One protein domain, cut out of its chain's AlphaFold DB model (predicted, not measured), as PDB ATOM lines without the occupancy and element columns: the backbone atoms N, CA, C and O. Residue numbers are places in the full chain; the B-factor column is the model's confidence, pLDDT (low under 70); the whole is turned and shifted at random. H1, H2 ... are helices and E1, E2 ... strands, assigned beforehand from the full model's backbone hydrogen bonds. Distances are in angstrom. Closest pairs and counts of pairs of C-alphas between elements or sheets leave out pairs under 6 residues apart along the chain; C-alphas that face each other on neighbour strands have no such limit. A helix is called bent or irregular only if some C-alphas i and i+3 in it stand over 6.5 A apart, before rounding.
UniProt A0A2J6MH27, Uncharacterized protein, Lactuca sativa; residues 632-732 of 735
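Overview. This is residues 632 to 732 of the 735 residues of an uncharacterized protein of Lactuca sativa (UniProt A0A2J6MH27). Look first for two ends joined by loops: at one end H1, H2 and H3 lie side by side with their centres in a triangle, and at the other a pair of very short strands, E1 and E2, is linked by two short helices, H4 and H5. Loop residues 674 to 690 lie between these ends, and residues 717 to 732 fold back from E2 toward H2. You have 101 printed residues, with five named helices and two named strands in the order H1, H2, H3, E1, H4, H5, E2; the two-strand sheet, E1 beside E2, is parallel. The class is mostly helix, but under half of the residues are in named elements. The whole is compact, with a radius of gyration of the C-alphas of 14.1 A and spans of 42 by 28 by 23 A.

Along the chain. Find C-alpha 632 at (194.859, 246.787, 372.379), where H1 begins; it runs to residue 637. H2, residues 644 to 659, starts at (175.502, 248.598, 372.292) and is 23.0 A long. H3, residues 665 to 673, is 12.8 A long. Next come E1, residues 691 to 693, 6.6 A, and H4, residues 700 to 704, 5.9 A. H5, residues 708 to 711, is irregular, with C-alphas 708 and 711 7.3 A apart. E2, residues 714 to 716, ends at C-alpha 716, (171.255, 252.664, 359.318).

Arrangement. Start with H1 and H2, a helical hairpin: they only just touch, with 3 pairs of C-alphas within 8 A, the closest being Ala 633 and Leu 654 at 7.7 A. H2 and H3, also a helical hairpin, only just touch, with 3 such pairs; the closest C-alphas are Leu 654 and Val 668, 6.6 A apart, at a shallow tilt of 14 degrees, opposite ways. H1 and H3 are close but not clearly touching; the closest C-alphas, Lys 634 and Leu 671, are 7.0 A apart. Further on, E1 and E2 are parallel at 16 degrees, with N 693 and O 715 within hydrogen-bond range at 3.1 A. With H4 and H5 between them they form a strand-helix-strand unit, two parallel strands joined through helices, and its crossover is right-handed. H2 is apart from both strands. Every O i to N i+4 pair is within range in H1, H2, H3 and H4; H5 is too short for one, and its single O i to N i+3 pair is not within range.

Size, cuts and confidence. The farthest C-alphas, Tyr 662 and Ile 704, are 42.5 A apart. The printed part has no cut. The link from H3 to E1 is long, 17 residues. Confidence is under 70 at residues 687 to 690 and 695 to 713.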
ATOM      1  N   TYR A 632     195.913 246.602 371.388       91.38
ATOM      2  CA  TYR A 632     194.859 246.787 372.379       91.38
ATOM      3  C   TYR A 632     193.478 246.917 371.721       91.38
ATOM      4  O   TYR A 632     192.526 246.298 372.192       91.38
ATOM      5  N   ALA A 633     193.370 247.642 370.603       91.00
ATOM      6  CA  ALA A 633     192.134 247.743 369.830       91.00
ATOM      7  C   ALA A 633     191.629 246.365 369.380       91.00
ATOM      8  O   ALA A 633     190.462 246.036 369.596       91.00
ATOM      9  N   LYS A 634     192.526 245.518 368.851       89.50
ATOM     10  CA  LYS A 634     192.198 244.135 368.477       89.50
ATOM     11  C   LYS A 634     191.671 243.355 369.685       89.50
ATOM     12  O   LYS A 634     190.633 242.710 369.569       89.50
ATOM     13  N   LEU A 635     192.307 243.448 370.857       88.25
ATOM     14  CA  LEU A 635     191.826 242.783 372.084       88.25
ATOM     15  C   LEU A 635     190.419 243.246 372.499       88.25
ATOM     16  O   LEU A 635     189.578 242.421 372.866       88.25
ATOM     17  N   VAL A 636     190.156 244.555 372.419       88.75
ATOM     18  CA  VAL A 636     188.845 245.132 372.749       88.75
ATOM     19  C   VAL A 636     187.779 244.623 371.781       88.75
ATOM     20  O   VAL A 636     186.734 244.169 372.241       88.75
ATOM     21  N   SER A 637     188.059 244.642 370.471       85.69
ATOM     22  CA  SER A 637     187.122 244.244 369.408       85.69
ATOM     23  C   SER A 637     186.523 242.852 369.640       85.69
ATOM     24  O   SER A 637     185.304 242.678 369.621       85.69
ATOM     25  N   HIS A 638     187.365 241.876 369.996       82.62
ATOM     26  CA  HIS A 638     186.936 240.501 370.285       82.62
ATOM     27  C   HIS A 638     186.033 240.377 371.528       82.62
ATOM     28  O   HIS A 638     185.374 239.356 371.707       82.62
ATOM     29  N   SER A 639     185.985 241.406 372.378       82.62
ATOM     30  CA  SER A 639     185.309 241.399 373.682       82.62
ATOM     31  C   SER A 639     184.031 242.254 373.725       82.62
ATOM     32  O   SER A 639     183.382 242.331 374.769       82.62
ATOM     33  N   LEU A 640     183.645 242.906 372.616       83.25
ATOM     34  CA  LEU A 640     182.501 243.837 372.558       83.25
ATOM     35  C   LEU A 640     181.122 243.156 372.674       83.25
ATOM     36  O   LEU A 640     180.149 243.791 373.077       83.25
ATOM     37  N   ASN A 641     181.027 241.859 372.358       76.25
ATOM     38  CA  ASN A 641     179.783 241.078 372.385       76.25
ATOM     39  C   ASN A 641     178.612 241.788 371.662       76.25
ATOM     40  O   ASN A 641     178.794 242.264 370.544       76.25
ATOM     41  N   ASN A 642     177.406 241.791 372.243       79.50
ATOM     42  CA  ASN A 642     176.231 242.523 371.744       79.50
ATOM     43  C   ASN A 642     175.957 243.779 372.600       79.50
ATOM     44  O   ASN A 642     174.818 244.236 372.685       79.50
ATOM     45  N   ASP A 643     176.978 244.318 373.277       84.44
ATOM     46  CA  ASP A 643     176.832 245.500 374.126       84.44
ATOM     47  C   ASP A 643     176.877 246.774 373.274       84.44
ATOM     48  O   ASP A 643     177.937 247.244 372.851       84.44
ATOM     49  N   ARG A 644     175.695 247.350 373.040       86.25
ATOM     50  CA  ARG A 644     175.502 248.598 372.292       86.25
ATOM     51  C   ARG A 644     176.405 249.731 372.783       86.25
ATOM     52  O   ARG A 644     176.967 250.450 371.959       86.25
ATOM     53  N   LYS A 645     176.565 249.897 374.100       85.75
ATOM     54  CA  LYS A 645     177.353 250.998 374.664       85.75
ATOM     55  C   LYS A 645     178.832 250.801 374.349       85.75
ATOM     56  O   LYS A 645     179.476 251.730 373.877       85.75
ATOM     57  N   LEU A 646     179.362 249.595 374.560       87.44
ATOM     58  CA  LEU A 646     180.773 249.306 374.290       87.44
ATOM     59  C   LEU A 646     181.124 249.421 372.804       87.44
ATOM     60  O   LEU A 646     182.207 249.905 372.483       87.44
ATOM     61  N   VAL A 647     180.216 249.029 371.906       87.94
ATOM     62  CA  VAL A 647     180.410 249.155 370.452       87.94
ATOM     63  C   VAL A 647     180.531 250.624 370.028       87.94
ATOM     64  O   VAL A 647     181.450 250.976 369.286       87.94
ATOM     65  N   VAL A 648     179.659 251.499 370.538       87.19
ATOM     66  CA  VAL A 648     179.731 252.948 370.275       87.19
ATOM     67  C   VAL A 648     181.000 253.544 370.895       87.19
ATOM     68  O   VAL A 648     181.753 254.242 370.214       87.19
ATOM     69  N   THR A 649     181.314 253.191 372.145       88.88
ATOM     70  CA  THR A 649     182.550 253.611 372.822       88.88
ATOM     71  C   THR A 649     183.803 253.184 372.042       88.88
ATOM     72  O   THR A 649     184.752 253.960 371.934       88.88
ATOM     73  N   TYR A 650     183.819 251.993 371.437       90.12
ATOM     74  CA  TYR A 650     184.938 251.509 370.619       90.12
ATOM     75  C   TYR A 650     185.101 252.277 369.299       90.12
ATOM     76  O   TYR A 650     186.228 252.590 368.914       90.12
ATOM     77  N   ALA A 651     184.010 252.695 368.650       88.56
ATOM     78  CA  ALA A 651     184.096 253.583 367.488       88.56
ATOM     79  C   ALA A 651     184.733 254.940 367.853       88.56
ATOM     80  O   ALA A 651     185.639 255.416 367.162       88.56
ATOM     81  N   HIS A 652     184.336 255.526 368.991       88.81
ATOM     82  CA  HIS A 652     184.972 256.742 369.505       88.81
ATOM     83  C   HIS A 652     186.432 256.516 369.912       88.81
ATOM     84  O   HIS A 652     187.250 257.424 369.757       88.81
ATOM     85  N   PHE A 653     186.789 255.330 370.408       91.12
ATOM     86  CA  PHE A 653     188.177 254.975 370.701       91.12
ATOM     87  C   PHE A 653     189.041 254.984 369.436       91.12
ATOM     88  O   PHE A 653     190.093 255.624 369.444       91.12
ATOM     89  N   LEU A 654     188.598 254.348 368.345       91.19
ATOM     90  CA  LEU A 654     189.338 254.330 367.078       91.19
ATOM     91  C   LEU A 654     189.478 255.736 366.484       91.19
ATOM     92  O   LEU A 654     190.588 256.150 366.150       91.19
ATOM     93  N   HIS A 655     188.383 256.502 366.429       89.25
ATOM     94  CA  HIS A 655     188.399 257.869 365.901       89.25
ATOM     95  C   HIS A 655     189.352 258.782 366.684       89.25
ATOM     96  O   HIS A 655     190.179 259.481 366.099       89.25
ATOM     97  N   ASN A 656     189.274 258.764 368.018       89.44
ATOM     98  CA  ASN A 656     190.139 259.599 368.848       89.44
ATOM     99  C   ASN A 656     191.595 259.121 368.847       89.44
ATOM    100  O   ASN A 656     192.493 259.957 368.902       89.44
ATOM    101  N   SER A 657     191.841 257.811 368.757       91.44
ATOM    102  CA  SER A 657     193.199 257.269 368.623       91.44
ATOM    103  C   SER A 657     193.843 257.695 367.302       91.44
ATOM    104  O   SER A 657     195.010 258.072 367.303       91.44
ATOM    105  N   PHE A 658     193.080 257.718 366.204       92.12
ATOM    106  CA  PHE A 658     193.527 258.248 364.913       92.12
ATOM    107  C   PHE A 658     193.809 259.752 364.974       92.12
ATOM    108  O   PHE A 658     194.880 260.204 364.586       92.12
ATOM    109  N   LYS A 659     192.876 260.536 365.531       90.62
ATOM    110  CA  LYS A 659     193.017 261.996 365.661       90.62
ATOM    111  C   LYS A 659     194.214 262.405 366.527       90.62
ATOM    112  O   LYS A 659     194.798 263.458 366.302       90.62
ATOM    113  N   LYS A 660     194.549 261.597 367.536       88.19
ATOM    114  CA  LYS A 660     195.720 261.782 368.409       88.19
ATOM    115  C   LYS A 660     197.006 261.172 367.834       88.19
ATOM    116  O   LYS A 660     198.007 261.156 368.541       88.19
ATOM    117  N   GLU A 661     196.967 260.659 366.602       90.25
ATOM    118  CA  GLU A 661     198.101 260.042 365.897       90.25
ATOM    119  C   GLU A 661     198.674 258.793 366.590       90.25
ATOM    120  O   GLU A 661     199.809 258.393 366.350       90.25
ATOM    121  N   TYR A 662     197.881 258.133 367.438       91.25
ATOM    122  CA  TYR A 662     198.254 256.858 368.057       91.25
ATOM    123  C   TYR A 662     197.951 255.641 367.177       91.25
ATOM    124  O   TYR A 662     198.444 254.552 367.465       91.25
ATOM    125  N   LEU A 663     197.116 255.815 366.150       92.25
ATOM    126  CA  LEU A 663     196.850 254.829 365.103       92.25
ATOM    127  C   LEU A 663     197.061 255.472 363.735       92.25
ATOM    128  O   LEU A 663     196.576 256.577 363.486       92.25
ATOM    129  N   GLY A 664     197.726 254.757 362.836       91.81
ATOM    130  CA  GLY A 664     197.837 255.129 361.432       91.81
ATOM    131  C   GLY A 664     196.547 254.852 360.657       91.81
ATOM    132  O   GLY A 664     195.721 254.028 361.046       91.81
ATOM    133  N   LYS A 665     196.391 255.504 359.497       90.88
ATOM    134  CA  LYS A 665     195.219 255.327 358.618       90.88
ATOM    135  C   LYS A 665     194.968 253.852 358.272       90.88
ATOM    136  O   LYS A 665     193.838 253.391 358.371       90.88
ATOM    137  N   HIS A 666     196.027 253.121 357.928       90.94
ATOM    138  CA  HIS A 666     195.938 251.706 357.567       90.94
ATOM    139  C   HIS A 666     195.476 250.820 358.738       90.94
ATOM    140  O   HIS A 666     194.644 249.941 358.549       90.94
ATOM    141  N   GLU A 667     195.960 251.086 359.956       90.94
ATOM    142  CA  GLU A 667     195.551 250.341 361.156       90.94
ATOM    143  C   GLU A 667     194.076 250.582 361.484       90.94
ATOM    144  O   GLU A 667     193.357 249.659 361.852       90.94
ATOM    145  N   VAL A 668     193.599 251.820 361.319       89.94
ATOM    146  CA  VAL A 668     192.181 252.153 361.514       89.94
ATOM    147  C   VAL A 668     191.313 251.461 360.471       89.94
ATOM    148  O   VAL A 668     190.274 250.918 360.833       89.94
ATOM    149  N   GLU A 669     191.724 251.464 359.200       88.19
ATOM    150  CA  GLU A 669     191.021 250.759 358.121       88.19
ATOM    151  C   GLU A 669     190.907 249.259 358.413       88.19
ATOM    152  O   GLU A 669     189.805 248.720 358.327       88.19
ATOM    153  N   GLU A 670     191.999 248.613 358.841       88.25
ATOM    154  CA  GLU A 670     192.012 247.201 359.247       88.25
ATOM    155  C   GLU A 670     191.046 246.950 360.418       88.25
ATOM    156  O   GLU A 670     190.153 246.110 360.327       88.25
ATOM    157  N   LEU A 671     191.159 247.730 361.498       88.75
ATOM    158  CA  LEU A 671     190.323 247.591 362.698       88.75
ATOM    159  C   LEU A 671     188.842 247.883 362.435       88.75
ATOM    160  O   LEU A 671     187.968 247.352 363.123       88.75
ATOM    161  N   CYS A 672     188.552 248.736 361.454       85.94
ATOM    162  CA  CYS A 672     187.191 249.028 361.045       85.94
ATOM    163  C   CYS A 672     186.553 247.857 360.307       85.94
ATOM    164  O   CYS A 672     185.337 247.799 360.309       85.94
ATOM    165  N   ILE A 673     187.281 246.924 359.695       81.12
ATOM    166  CA  ILE A 673     186.646 245.792 358.992       81.12
ATOM    167  C   ILE A 673     185.852 244.913 359.970       81.12
ATOM    168  O   ILE A 673     184.740 244.496 359.650       81.12
ATOM    169  N   ASP A 674     186.364 244.727 361.184       76.69
ATOM    170  CA  ASP A 674     185.804 243.785 362.160       76.69
ATOM    171  C   ASP A 674     184.898 244.440 363.218       76.69
ATOM    172  O   ASP A 674     184.356 243.756 364.086       76.69
ATOM    173  N   ILE A 675     184.718 245.767 363.181       82.69
ATOM    174  CA  ILE A 675     183.914 246.479 364.185       82.69
ATOM    175  C   ILE A 675     182.406 246.190 364.007       82.69
ATOM    176  O   ILE A 675     181.854 246.435 362.921       82.69
ATOM    177  N   PRO A 676     181.705 245.739 365.068       84.25
ATOM    178  CA  PRO A 676     180.247 245.660 365.082       84.25
ATOM    179  C   PRO A 676     179.605 247.047 364.964       84.25
ATOM    180  O   PRO A 676     180.200 248.052 365.347       84.25
ATOM    181  N   ILE A 677     178.373 247.123 364.467       84.50
ATOM    182  CA  ILE A 677     177.671 248.400 364.261       84.50
ATOM    183  C   ILE A 677     176.329 248.369 364.983       84.50
ATOM    184  O   ILE A 677     175.603 247.379 364.900       84.50
ATOM    185  N   VAL A 678     176.002 249.447 365.695       85.50
ATOM    186  CA  VAL A 678     174.688 249.638 366.322       85.50
ATOM    187  C   VAL A 678     173.734 250.252 365.301       85.50
ATOM    188  O   VAL A 678     173.983 251.348 364.798       85.50
ATOM    189  N   ASP A 679     172.646 249.549 364.991       81.56
ATOM    190  CA  ASP A 679     171.599 250.075 364.115       81.56
ATOM    191  C   ASP A 679     170.681 251.080 364.843       81.56
ATOM    192  O   ASP A 679     170.692 251.195 366.071       81.56
ATOM    193  N   ASN A 680     169.861 251.821 364.099       77.94
ATOM    194  CA  ASN A 680     168.890 252.781 364.643       77.94
ATOM    195  C   ASN A 680     167.791 252.174 365.536       77.94
ATOM    196  O   ASN A 680     167.097 252.911 366.234       77.94
ATOM    197  N   TYR A 681     167.682 250.847 365.595       75.12
ATOM    198  CA  TYR A 681     166.813 250.122 366.520       75.12
ATOM    199  C   TYR A 681     167.559 249.649 367.782       75.12
ATOM    200  O   TYR A 681     166.965 249.000 368.643       75.12
ATOM    201  N   GLY A 682     168.854 249.959 367.907       74.12
ATOM    202  CA  GLY A 682     169.700 249.587 369.037       74.12
ATOM    203  C   GLY A 682     170.251 248.159 368.987       74.12
ATOM    204  O   GLY A 682     170.787 247.695 369.994       74.12
ATOM    205  N   ASN A 683     170.136 247.461 367.852       80.75
ATOM    206  CA  ASN A 683     170.673 246.113 367.670       80.75
ATOM    207  C   ASN A 683     172.125 246.168 367.192       80.75
ATOM    208  O   ASN A 683     172.487 246.971 366.333       80.75
ATOM    209  N   VAL A 684     172.953 245.270 367.724       83.69
ATOM    210  CA  VAL A 684     174.353 245.133 367.311       83.69
ATOM    211  C   VAL A 684     174.446 244.166 366.134       83.69
ATOM    212  O   VAL A 684     174.198 242.970 366.280       83.69
ATOM    213  N   THR A 685     174.850 244.682 364.977       77.62
ATOM    214  CA  THR A 685     175.073 243.904 363.755       77.62
ATOM    215  C   THR A 685     176.565 243.626 363.591       77.62
ATOM    216  O   THR A 685     177.370 244.551 363.489       77.62
ATOM    217  N   LYS A 686     176.945 242.343 363.572       73.81
ATOM    218  CA  LYS A 686     178.343 241.897 363.397       73.81
ATOM    219  C   LYS A 686     178.719 241.638 361.935       73.81
ATOM    220  O   LYS A 686     179.892 241.515 361.614       73.81
ATOM    221  N   THR A 687     177.731 241.540 361.048       64.31
ATOM    222  CA  THR A 687     177.916 241.266 359.618       64.31
ATOM    223  C   THR A 687     177.911 242.561 358.814       64.31
ATOM    224  O   THR A 687     176.934 243.305 358.840       64.31
ATOM    225  N   ARG A 688     178.992 242.818 358.070       65.19
ATOM    226  CA  ARG A 688     179.190 244.036 357.264       65.19
ATOM    227  C   ARG A 688     178.795 243.923 355.792       65.19
ATOM    228  O   ARG A 688     179.081 244.829 355.014       65.19
ATOM    229  N   SER A 689     178.155 242.834 355.378       60.91
ATOM    230  CA  SER A 689     177.614 242.738 354.023       60.91
ATOM    231  C   SER A 689     176.461 243.734 353.905       60.91
ATOM    232  O   SER A 689     175.358 243.401 354.321       60.91
ATOM    233  N   GLY A 690     176.712 244.962 353.436       68.62
ATOM    234  CA  GLY A 690     175.657 245.957 353.263       68.62
ATOM    235  C   GLY A 690     176.047 247.428 353.132       68.62
ATOM    236  O   GLY A 690     177.179 247.818 353.395       68.62
ATOM    237  N   VAL A 691     175.078 248.249 352.714       74.12
ATOM    238  CA  VAL A 691     175.201 249.714 352.618       74.12
ATOM    239  C   VAL A 691     175.032 250.327 354.008       74.12
ATOM    240  O   VAL A 691     174.024 250.089 354.676       74.12
ATOM    241  N   LEU A 692     176.016 251.127 354.428       74.81
ATOM    242  CA  LEU A 692     176.000 251.869 355.690       74.81
ATOM    243  C   LEU A 692     175.519 253.299 355.473       74.81
ATOM    244  O   LEU A 692     176.089 254.024 354.656       74.81
ATOM    245  N   VAL A 693     174.506 253.715 356.234       75.06
ATOM    246  CA  VAL A 693     173.960 255.078 356.170       75.06
ATOM    247  C   VAL A 693     174.114 255.780 357.524       75.06
ATOM    248  O   VAL A 693     173.733 255.203 358.544       75.06
ATOM    249  N   PRO A 694     174.680 257.004 357.565       73.12
ATOM    250  CA  PRO A 694     174.831 257.763 358.805       73.12
ATOM    251  C   PRO A 694     173.486 258.086 359.467       73.12
ATOM    252  O   PRO A 694     172.527 258.428 358.773       73.12
ATOM    253  N   ALA A 695     173.457 258.094 360.804       67.88
ATOM    254  CA  ALA A 695     172.268 258.404 361.610       67.88
ATOM    255  C   ALA A 695     171.606 259.746 361.231       67.88
ATOM    256  O   ALA A 695     170.389 259.858 361.184       67.88
ATOM    257  N   LYS A 696     172.411 260.759 360.882       67.00
ATOM    258  CA  LYS A 696     171.951 262.113 360.517       67.00
ATOM    259  C   LYS A 696     171.277 262.202 359.138       67.00
ATOM    260  O   LYS A 696     170.658 263.215 358.823       67.00
ATOM    261  N   GLY A 697     171.457 261.195 358.282       62.97
ATOM    262  CA  GLY A 697     171.060 261.246 356.871       62.97
ATOM    263  C   GLY A 697     169.794 260.466 356.519       62.97
ATOM    264  O   GLY A 697     169.209 260.725 355.467       62.97
ATOM    265  N   SER A 698     169.364 259.520 357.356       64.69
ATOM    266  CA  SER A 698     168.213 258.661 357.062       64.69
ATOM    267  C   SER A 698     166.949 259.157 357.761       64.69
ATOM    268  O   SER A 698     166.968 259.472 358.943       64.69
ATOM    269  N   ARG A 699     165.833 259.210 357.024       63.53
ATOM    270  CA  ARG A 699     164.497 259.548 357.554       63.53
ATOM    271  C   ARG A 699     163.487 258.417 357.363       63.53
ATOM    272  O   ARG A 699     162.286 258.639 357.457       63.53
ATOM    273  N   TRP A 700     163.940 257.197 357.057       66.44
ATOM    274  CA  TRP A 700     163.039 256.081 356.736       66.44
ATOM    275  C   TRP A 700     162.104 255.724 357.896       66.44
ATOM    276  O   TRP A 700     160.923 255.474 357.672       66.44
ATOM    277  N   VAL A 701     162.600 255.754 359.134       63.16
ATOM    278  CA  VAL A 701     161.770 255.511 360.326       63.16
ATOM    279  C   VAL A 701     160.723 256.611 360.517       63.16
ATOM    280  O   VAL A 701     159.568 256.294 360.784       63.16
ATOM    281  N   GLU A 702     161.090 257.879 360.311       65.12
ATOM    282  CA  GLU A 702     160.158 259.015 360.394       65.12
ATOM    283  C   GLU A 702     159.095 258.989 359.286       65.12
ATOM    284  O   GLU A 702     157.958 259.398 359.506       65.12
ATOM    285  N   LEU A 703     159.454 258.502 358.095       66.38
ATOM    286  CA  LEU A 703     158.584 258.498 356.919       66.38
ATOM    287  C   LEU A 703     157.604 257.316 356.887       66.38
ATOM    288  O   LEU A 703     156.469 257.490 356.449       66.38
ATOM    289  N   ILE A 704     158.032 256.113 357.289       69.06
ATOM    290  CA  ILE A 704     157.263 254.866 357.089       69.06
ATOM    291  C   ILE A 704     157.312 253.888 358.281       69.06
ATOM    292  O   ILE A 704     156.899 252.736 358.159       69.06
ATOM    293  N   GLY A 705     157.799 254.317 359.452       62.19
ATOM    294  CA  GLY A 705     157.756 253.567 360.721       62.19
ATOM    295  C   GLY A 705     158.754 252.407 360.849       62.19
ATOM    296  O   GLY A 705     159.240 252.128 361.943       62.19
ATOM    297  N   SER A 706     159.123 251.743 359.751       66.69
ATOM    298  CA  SER A 706     160.197 250.742 359.718       66.69
ATOM    299  C   SER A 706     160.941 250.767 358.384       66.69
ATOM    300  O   SER A 706     160.339 251.015 357.343       66.69
ATOM    301  N   ASN A 707     162.256 250.532 358.403       68.25
ATOM    302  CA  ASN A 707     163.076 250.549 357.196       68.25
ATOM    303  C   ASN A 707     162.844 249.261 356.365       68.25
ATOM    304  O   ASN A 707     163.209 248.174 356.825       68.25
ATOM    305  N   PRO A 708     162.290 249.347 355.139       66.62
ATOM    306  CA  PRO A 708     161.957 248.179 354.318       66.62
ATOM    307  C   PRO A 708     163.200 247.464 353.767       66.62
ATOM    308  O   PRO A 708     163.139 246.291 353.402       66.62
ATOM    309  N   TRP A 709     164.356 248.131 353.752       69.88
ATOM    310  CA  TRP A 709     165.612 247.598 353.219       69.88
ATOM    311  C   TRP A 709     166.407 246.776 354.237       69.88
ATOM    312  O   TRP A 709     167.462 246.238 353.909       69.88
ATOM    313  N   ARG A 710     165.894 246.609 355.462       68.56
ATOM    314  CA  ARG A 710     166.581 245.909 356.559       68.56
ATOM    315  C   ARG A 710     166.923 244.445 356.240       68.56
ATOM    316  O   ARG A 710     167.907 243.922 356.747       68.56
ATOM    317  N   GLN A 711     166.141 243.801 355.369       64.56
ATOM    318  CA  GLN A 711     166.388 242.432 354.882       64.56
ATOM    319  C   GLN A 711     167.367 242.365 353.691       64.56
ATOM    320  O   GLN A 711     167.753 241.279 353.276       64.56
ATOM    321  N   HIS A 712     167.780 243.515 353.150       67.50
ATOM    322  CA  HIS A 712     168.601 243.645 351.944       67.50
ATOM    323  C   HIS A 712     169.967 244.258 352.259       67.50
ATOM    324  O   HIS A 712     170.458 245.092 351.498       67.50
ATOM    325  N   ASN A 713     170.593 243.848 353.369       68.56
ATOM    326  CA  ASN A 713     171.950 244.280 353.696       68.56
ATOM    327  C   ASN A 713     172.052 245.825 353.777       68.56
ATOM    328  O   ASN A 713     172.912 246.449 353.165       68.56
ATOM    329  N   TYR A 714     171.132 246.465 354.502       72.50
ATOM    330  CA  TYR A 714     171.115 247.915 354.721       72.50
ATOM    331  C   TYR A 714     171.137 248.196 356.224       72.50
ATOM    332  O   TYR A 714     170.227 247.775 356.941       72.50
ATOM    333  N   VAL A 715     172.168 248.899 356.703       74.25
ATOM    334  CA  VAL A 715     172.337 249.224 358.127       74.25
ATOM    335  C   VAL A 715     172.389 250.738 358.293       74.25
ATOM    336  O   VAL A 715     173.342 251.410 357.896       74.25
ATOM    337  N   GLU A 716     171.336 251.271 358.898       77.56
ATOM    338  CA  GLU A 716     171.255 252.664 359.318       77.56
ATOM    339  C   GLU A 716     171.867 252.793 360.710       77.56
ATOM    340  O   GLU A 716     171.393 252.149 361.648       77.56
ATOM    341  N   MET A 717     172.938 253.577 360.840       79.25
ATOM    342  CA  MET A 717     173.611 253.769 362.125       79.25
ATOM    343  C   MET A 717     172.668 254.440 363.123       79.25
ATOM    344  O   MET A 717     171.949 255.372 362.768       79.25
ATOM    345  N   GLY A 718     172.680 253.984 364.374       77.00
ATOM    346  CA  GLY A 718     171.826 254.568 365.402       77.00
ATOM    347  C   GLY A 718     172.264 255.952 365.867       77.00
ATOM    348  O   GLY A 718     173.440 256.312 365.803       77.00
ATOM    349  N   GLU A 719     171.313 256.715 366.406       75.69
ATOM    350  CA  GLU A 719     171.559 258.037 367.003       75.69
ATOM    351  C   GLU A 719     172.586 258.014 368.146       75.69
ATOM    352  O   GLU A 719     173.085 259.056 368.557       75.69
ATOM    353  N   ASP A 720     172.928 256.844 368.691       76.81
ATOM    354  CA  ASP A 720     173.941 256.723 369.746       76.81
ATOM    355  C   ASP A 720     175.311 257.247 369.337       76.81
ATOM    356  O   ASP A 720     176.046 257.733 370.191       76.81
ATOM    357  N   TYR A 721     175.638 257.174 368.046       78.81
ATOM    358  CA  TYR A 721     176.890 257.707 367.516       78.81
ATOM    359  C   TYR A 721     176.891 259.242 367.422       78.81
ATOM    360  O   TYR A 721     177.962 259.838 367.345       78.81
ATOM    361  N   THR A 722     175.713 259.881 367.431       75.50
ATOM    362  CA  THR A 722     175.537 261.343 367.337       75.50
ATOM    363  C   THR A 722     175.123 261.982 368.664       75.50
ATOM    364  O   THR A 722     175.039 263.201 368.765       75.50
ATOM    365  N   ARG A 723     174.843 261.192 369.710       73.50
ATOM    366  CA  ARG A 723     174.509 261.711 371.044       73.50
ATOM    367  C   ARG A 723     175.762 262.221 371.744       73.50
ATOM    368  O   ARG A 723     176.738 261.492 371.900       73.50
ATOM    369  N   GLY A 724     175.698 263.459 372.234       71.50
ATOM    370  CA  GLY A 724     176.768 264.032 373.043       71.50
ATOM    371  C   GLY A 724     176.954 263.239 374.335       71.50
ATOM    372  O   GLY A 724     176.067 263.206 375.188       71.50
ATOM    373  N   ALA A 725     178.108 262.594 374.478       78.19
ATOM    374  CA  ALA A 725     178.477 261.854 375.676       78.19
ATOM    375  C   ALA A 725     179.952 262.079 376.032       78.19
ATOM    376  O   ALA A 725     180.759 262.538 375.214       78.19
ATOM    377  N   CYS A 726     180.306 261.762 377.276       78.00
ATOM    378  CA  CYS A 726     181.692 261.766 377.720       78.00
ATOM    379  C   CYS A 726     182.316 260.396 377.438       78.00
ATOM    380  O   CYS A 726     181.925 259.407 378.056       78.00
ATOM    381  N   TYR A 727     183.288 260.348 376.529       79.75
ATOM    382  CA  TYR A 727     184.077 259.152 376.236       79.75
ATOM    383  C   TYR A 727     185.534 259.407 376.619       79.75
ATOM    384  O   TYR A 727     186.147 260.369 376.153       79.75
ATOM    385  N   PHE A 728     186.104 258.552 377.473       81.38
ATOM    386  CA  PHE A 728     187.515 258.631 377.892       81.38
ATOM    387  C   PHE A 728     187.910 259.986 378.521       81.38
ATOM    388  O   PHE A 728     189.056 260.424 378.396       81.38
ATOM    389  N   GLY A 729     186.955 260.671 379.164       72.06
ATOM    390  CA  GLY A 729     187.135 262.010 379.742       72.06
ATOM    391  C   GLY A 729     187.001 263.173 378.748       72.06
ATOM    392  O   GLY A 729     187.252 264.315 379.122       72.06
ATOM    393  N   MET A 730     186.618 262.906 377.495       74.06
ATOM    394  CA  MET A 730     186.374 263.917 376.462       74.06
ATOM    395  C   MET A 730     184.876 264.016 376.169       74.06
ATOM    396  O   MET A 730     184.223 263.008 375.903       74.06
ATOM    397  N   VAL A 731     184.334 265.234 376.194       74.19
ATOM    398  CA  VAL A 731     182.937 265.493 375.828       74.19
ATOM    399  C   VAL A 731     182.837 265.590 374.311       74.19
ATOM    400  O   VAL A 731     183.520 266.401 373.689       74.19
ATOM    401  N   THR A 732     181.992 264.755 373.719       72.25
ATOM    402  CA  THR A 732     181.616 264.869 372.308       72.25
ATOM    403  C   THR A 732     180.444 265.844 372.186       72.25
ATOM    404  O   THR A 732     179.466 265.736 372.927       72.25
TER     405      THR A 732